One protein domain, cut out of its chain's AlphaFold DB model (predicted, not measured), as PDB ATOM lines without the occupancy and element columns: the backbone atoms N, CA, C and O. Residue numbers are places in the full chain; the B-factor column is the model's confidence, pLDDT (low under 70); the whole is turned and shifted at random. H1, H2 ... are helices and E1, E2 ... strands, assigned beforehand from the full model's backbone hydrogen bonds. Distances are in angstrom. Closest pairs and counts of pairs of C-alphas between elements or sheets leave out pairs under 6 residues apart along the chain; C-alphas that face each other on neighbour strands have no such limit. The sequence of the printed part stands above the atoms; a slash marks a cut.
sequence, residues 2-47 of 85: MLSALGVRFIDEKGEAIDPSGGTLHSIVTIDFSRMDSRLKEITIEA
ATOM      1  N   MET A   2      32.454 -17.147  50.942       95.38
ATOM      2  CA  MET A   2      32.250 -17.712  49.590       95.38
ATOM      3  C   MET A   2      31.262 -16.924  48.714       95.38
ATOM      4  O   MET A   2      31.607 -16.537  47.606       95.38
ATOM      5  N   LEU A   3      30.057 -16.640  49.219       95.00
ATOM      6  CA  LEU A   3      29.051 -15.893  48.458       95.00
ATOM      7  C   LEU A   3      29.488 -14.454  48.140       95.00
ATOM      8  O   LEU A   3      29.180 -13.958  47.062       95.00
ATOM      9  N   SER A   4      30.261 -13.812  49.023       95.25
ATOM     10  CA  SER A   4      30.832 -12.479  48.776       95.25
ATOM     11  C   SER A   4      31.801 -12.483  47.605       95.25
ATOM     12  O   SER A   4      31.713 -11.628  46.728       95.25
ATOM     13  N   ALA A   5      32.667 -13.496  47.537       94.75
ATOM     14  CA  ALA A   5      33.576 -13.684  46.408       94.75
ATOM     15  C   ALA A   5      32.830 -13.969  45.089       94.75
ATOM     16  O   ALA A   5      33.350 -13.682  44.016       94.75
ATOM     17  N   LEU A   6      31.605 -14.496  45.170       96.44
ATOM     18  CA  LEU A   6      30.713 -14.741  44.033       96.44
ATOM     19  C   LEU A   6      29.784 -13.553  43.718       96.44
ATOM     20  O   LEU A   6      28.890 -13.685  42.885       96.44
ATOM     21  N   GLY A   7      29.985 -12.399  44.364       96.12
ATOM     22  CA  GLY A   7      29.285 -11.148  44.058       96.12
ATOM     23  C   GLY A   7      28.065 -10.833  44.929       96.12
ATOM     24  O   GLY A   7      27.428  -9.803  44.717       96.12
ATOM     25  N   VAL A   8      27.736 -11.663  45.925       97.44
ATOM     26  CA  VAL A   8      26.674 -11.352  46.900       97.44
ATOM     27  C   VAL A   8      27.170 -10.297  47.886       97.44
ATOM     28  O   VAL A   8      28.248 -10.431  48.462       97.44
ATOM     29  N   ARG A   9      26.379  -9.251  48.128       97.31
ATOM     30  CA  ARG A   9      26.718  -8.217  49.114       97.31
ATOM     31  C   ARG A   9      25.958  -8.449  50.412       97.31
ATOM     32  O   ARG A   9      24.764  -8.731  50.389       97.31
ATOM     33  N   PHE A  10      26.655  -8.295  51.529       97.06
ATOM     34  CA  PHE A  10      26.086  -8.351  52.871       97.06
ATOM     35  C   PHE A  10      26.191  -6.954  53.457       97.06
ATOM     36  O   PHE A  10      27.271  -6.367  53.436       97.06
ATOM     37  N   ILE A  11      25.062  -6.404  53.883       97.62
ATOM     38  CA  ILE A  11      24.935  -4.992  54.235       97.62
ATOM     39  C   ILE A  11      24.538  -4.900  55.703       97.62
ATOM     40  O   ILE A  11      23.661  -5.651  56.139       97.62
ATOM     41  N   ASP A  12      25.196  -4.013  56.443       96.81
ATOM     42  CA  ASP A  12      24.918  -3.757  57.852       96.81
ATOM     43  C   ASP A  12      23.812  -2.707  58.074       96.81
ATOM     44  O   ASP A  12      23.268  -2.123  57.135       96.81
ATOM     45  N   GLU A  13      23.462  -2.459  59.338       96.81
ATOM     46  CA  GLU A  13      22.444  -1.470  59.731       96.81
ATOM     47  C   GLU A  13      22.744  -0.032  59.270       96.81
ATOM     48  O   GLU A  13      21.837   0.797  59.202       96.81
ATOM     49  N   LYS A  14      24.006   0.274  58.945       96.62
ATOM     50  CA  LYS A  14      24.446   1.591  58.469       96.62
ATOM     51  C   LYS A  14      24.363   1.707  56.949       96.62
ATOM     52  O   LYS A  14      24.594   2.790  56.417       96.62
ATOM     53  N   GLY A  15      24.002   0.626  56.256       96.50
ATOM     54  CA  GLY A  15      23.984   0.562  54.800       96.50
ATOM     55  C   GLY A  15      25.353   0.264  54.187       96.50
ATOM     56  O   GLY A  15      25.489   0.333  52.964       96.50
ATOM     57  N   GLU A  16      26.349  -0.093  55.000       95.94
ATOM     58  CA  GLU A  16      27.704  -0.375  54.539       95.94
ATOM     59  C   GLU A  16      27.874  -1.854  54.192       95.94
ATOM     60  O   GLU A  16      27.324  -2.749  54.839       95.94
ATOM     61  N   ALA A  17      28.650  -2.122  53.142       95.12
ATOM     62  CA  ALA A  17      28.982  -3.488  52.767       95.12
ATOM     63  C   ALA A  17      30.039  -4.052  53.722       95.12
ATOM     64  O   ALA A  17      31.084  -3.437  53.935       95.12
ATOM     65  N   ILE A  18      29.789  -5.251  54.240       94.81
ATOM     66  CA  ILE A  18      30.703  -5.953  55.137       94.81
ATOM     67  C   ILE A  18      31.144  -7.287  54.548       94.81
ATOM     68  O   ILE A  18      30.386  -7.971  53.855       94.81
ATOM     69  N   ASP A  19      32.366  -7.689  54.888       91.19
ATOM     70  CA  ASP A  19      32.835  -9.041  54.625       91.19
ATOM     71  C   ASP A  19      32.288  -9.995  55.704       91.19
ATOM     72  O   ASP A  19      32.639  -9.892  56.889       91.19
ATOM     73  N   PRO A  20      31.412 -10.950  55.340       92.44
ATOM     74  CA  PRO A  20      30.812 -11.859  56.297       92.44
ATOM     75  C   PRO A  20      31.821 -12.924  56.734       92.44
ATOM     76  O   PRO A  20      32.372 -13.696  55.933       92.44
ATOM     77  N   SER A  21      31.974 -13.011  58.045       92.88
ATOM     78  CA  SER A  21      32.758 -13.983  58.792       92.88
ATOM     79  C   SER A  21      31.906 -14.516  59.941       92.88
ATOM     80  O   SER A  21      30.914 -13.890  60.310       92.88
ATOM     81  N   GLY A  22      32.308 -15.619  60.578       90.00
ATOM     82  CA  GLY A  22      31.574 -16.143  61.739       90.00
ATOM     83  C   GLY A  22      31.355 -15.098  62.845       90.00
ATOM     84  O   GLY A  22      30.339 -15.135  63.532       90.00
ATOM     85  N   GLY A  23      32.262 -14.124  62.981       89.81
ATOM     86  CA  GLY A  23      32.132 -13.030  63.941       89.81
ATOM     87  C   GLY A  23      31.201 -11.901  63.501       89.81
ATOM     88  O   GLY A  23      30.596 -11.284  64.365       89.81
ATOM     89  N   THR A  24      31.053 -11.642  62.200       92.25
ATOM     90  CA  THR A  24      30.318 -10.477  61.658       92.25
ATOM     91  C   THR A  24      28.926 -10.813  61.135       92.25
ATOM     92  O   THR A  24      28.174  -9.912  60.796       92.25
ATOM     93  N   LEU A  25      28.544 -12.092  61.085       94.56
ATOM     94  CA  LEU A  25      27.227 -12.489  60.577       94.56
ATOM     95  C   LEU A  25      26.060 -11.784  61.296       94.56
ATOM     96  O   LEU A  25      25.116 -11.387  60.635       94.56
ATOM     97  N   HIS A  26      26.155 -11.557  62.609       93.25
ATOM     98  CA  HIS A  26      25.109 -10.891  63.400       93.25
ATOM     99  C   HIS A  26      24.810  -9.436  63.014       93.25
ATOM    100  O   HIS A  26      23.776  -8.915  63.415       93.25
ATOM    101  N   SER A  27      25.724  -8.754  62.319       94.69
ATOM    102  CA  SER A  27      25.538  -7.350  61.938       94.69
ATOM    103  C   SER A  27      24.897  -7.194  60.563       94.69
ATOM    104  O   SER A  27      24.698  -6.070  60.116       94.69
ATOM    105  N   ILE A  28      24.619  -8.296  59.864       96.31
ATOM    106  CA  ILE A  28      23.974  -8.269  58.554       96.31
ATOM    107  C   ILE A  28      22.499  -7.905  58.760       96.31
ATOM    108  O   ILE A  28      21.832  -8.393  59.659       96.31
ATOM    109  N   VAL A  29      21.963  -7.027  57.922       96.75
ATOM    110  CA  VAL A  29      20.523  -6.709  57.907       96.75
ATOM    111  C   VAL A  29      19.925  -6.865  56.518       96.75
ATOM    112  O   VAL A  29      18.709  -6.913  56.354       96.75
ATOM    113  N   THR A  30      20.760  -6.936  55.479       96.62
ATOM    114  CA  THR A  30      20.316  -7.156  54.102       96.62
ATOM    115  C   THR A  30      21.335  -7.996  53.341       96.62
ATOM    116  O   THR A  30      22.545  -7.794  53.453       96.62
ATOM    117  N   ILE A  31      20.827  -8.930  52.534       97.00
ATOM    118  CA  ILE A  31      21.613  -9.746  51.609       97.00
ATOM    119  C   ILE A  31      21.173  -9.396  50.188       97.00
ATOM    120  O   ILE A  31      20.013  -9.585  49.822       97.00
ATOM    121  N   ASP A  32      22.099  -8.879  49.387       96.81
ATOM    122  CA  ASP A  32      21.848  -8.435  48.019       96.81
ATOM    123  C   ASP A  32      22.525  -9.366  47.004       96.81
ATOM    124  O   ASP A  32      23.752  -9.433  46.895       96.81
ATOM    125  N   PHE A  33      21.692 -10.056  46.223       96.88
ATOM    126  CA  PHE A  33      22.097 -10.998  45.178       96.88
ATOM    127  C   PHE A  33      22.170 -10.370  43.778       96.88
ATOM    128  O   PHE A  33      22.492 -11.070  42.819       96.88
ATOM    129  N   SER A  34      21.880  -9.072  43.621       96.06
ATOM    130  CA  SER A  34      21.794  -8.407  42.307       96.06
ATOM    131  C   SER A  34      23.086  -8.474  41.487       96.06
ATOM    132  O   SER A  34      23.040  -8.385  40.262       96.06
ATOM    133  N   ARG A  35      24.232  -8.654  42.154       95.12
ATOM    134  CA  ARG A  35      25.567  -8.759  41.544       95.12
ATOM    135  C   ARG A  35      26.156 -10.169  41.585       95.12
ATOM    136  O   ARG A  35      27.332 -10.334  41.273       95.12
ATOM    137  N   MET A  36      25.363 -11.168  41.970       97.06
ATOM    138  CA  MET A  36      25.805 -12.559  41.976       97.06
ATOM    139  C   MET A  36      26.198 -13.001  40.561       97.06
ATOM    140  O   MET A  36      25.494 -12.692  39.598       97.06
ATOM    141  N   ASP A  37      27.305 -13.736  40.446       97.12
ATOM    142  CA  ASP A  37      27.811 -14.241  39.167       97.12
ATOM    143  C   ASP A  37      26.728 -15.047  38.435       97.12
ATOM    144  O   ASP A  37      26.268 -16.094  38.903       97.12
ATOM    145  N   SER A  38      26.302 -14.544  37.275       96.25
ATOM    146  CA  SER A  38      25.193 -15.116  36.515       96.25
ATOM    147  C   SER A  38      25.482 -16.529  36.022       96.25
ATOM    148  O   SER A  38      24.543 -17.305  35.854       96.25
ATOM    149  N   ARG A  39      26.759 -16.905  35.868       96.88
ATOM    150  CA  ARG A  39      27.164 -18.247  35.426       96.88
ATOM    151  C   ARG A  39      26.750 -19.332  36.414       96.88
ATOM    152  O   ARG A  39      26.570 -20.469  36.001       96.88
ATOM    153  N   LEU A  40      26.532 -18.989  37.689       95.62
ATOM    154  CA  LEU A  40      26.033 -19.926  38.701       95.62
ATOM    155  C   LEU A  40      24.631 -20.463  38.379       95.62
ATOM    156  O   LEU A  40      24.269 -21.524  38.871       95.62
ATOM    157  N   LYS A  41      23.846 -19.748  37.561       93.81
ATOM    158  CA  LYS A  41      22.523 -20.204  37.102       93.81
ATOM    159  C   LYS A  41      22.601 -21.202  35.948       93.81
ATOM    160  O   LYS A  41      21.643 -21.928  35.718       93.81
ATOM    161  N   GLU A  42      23.730 -21.236  35.247       97.31
ATOM    162  CA  GLU A  42      23.938 -22.029  34.030       97.31
ATOM    163  C   GLU A  42      24.686 -23.341  34.304       97.31
ATOM    164  O   GLU A  42      24.990 -24.095  33.381       97.31
ATOM    165  N   ILE A  43      25.028 -23.609  35.566       97.25
ATOM    166  CA  ILE A  43      25.808 -24.778  35.966       97.25
ATOM    167  C   ILE A  43      25.087 -25.583  37.040       97.25
ATOM    168  O   ILE A  43      24.317 -25.058  37.843       97.25
ATOM    169  N   THR A  44      25.406 -26.870  37.095       97.50
ATOM    170  CA  THR A  44      25.069 -27.728  38.228       97.50
ATOM    171  C   THR A  44      26.246 -27.748  39.195       97.50
ATOM    172  O   THR A  44      27.382 -27.992  38.792       97.50
ATOM    173  N   ILE A  45      25.975 -27.483  40.474       96.12
ATOM    174  CA  ILE A  45      26.962 -27.587  41.551       96.12
ATOM    175  C   ILE A  45      26.579 -28.788  42.405       96.12
ATOM    176  O   ILE A  45      25.531 -28.784  43.050       96.12
ATOM    177  N   GLU A  46      27.438 -29.800  42.424       97.38
ATOM    178  CA  GLU A  46      27.293 -30.970  43.286       97.38
ATOM    179  C   GLU A  46      28.326 -30.893  44.412       97.38
ATOM    180  O   GLU A  46      29.522 -30.728  44.166       97.38
ATOM    181  N   ALA A  47      27.866 -30.995  45.658       95.44
ATOM    182  CA  ALA A  47      28.724 -31.017  46.834       95.44
ATOM    183  C   ALA A  47      28.633 -32.392  47.496       95.44
ATOM    184  O   ALA A  47      27.552 -32.821  47.900       95.44
TER     185      ALA A  47
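This is residues 2 to 47 of the 85 residues of the protein "Glycerate 2-kinase" of Bacillus wiedmannii (UniProt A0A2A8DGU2). This domain has little regular structure: a small strand hairpin, E1 and E2, with a long loop that folds back beside E1, short helix H1 before it, and a tail after E2 through short helix H2 whose residues 41 to 47 stick out. The printed part has 46 residues, in the order H1, E1, E2, H2; the sheet is antiparallel, and the class is mixed, with 17 residues in named elements. It is loose, radius of gyration of the C-alphas 12.0 A, spanning 34 by 21 by 13 A.

From H1, residues 2 to 5, Ser 4 comes closest to Phe 10 of E1, residues 9 to 12, C-alphas 7.5 A apart. E1 and E2, residues 28 to 32, form an antiparallel hairpin at 153 degrees, with N 9 and O 32 within hydrogen-bond range at 2.9 A. Residues 17 to 18 pair antiparallel with residues 10 to 11. H2, residues 38 to 41, is apart from H1 and E1. Both helices are too short for an O i to N i+4 pair.

H1 begins at C-alpha 2 (32.250, -17.712, 49.590). E1 measures 10.0 A and E2 10.7 A. H2 ends at C-alpha 41 (22.523, -20.204, 37.102).

C-alphas 14 and 46 are farthest apart, 36.0 A. The link E1 to E2 is long. The printed part has no cut, and no printed residue is under 70 in pLDDT.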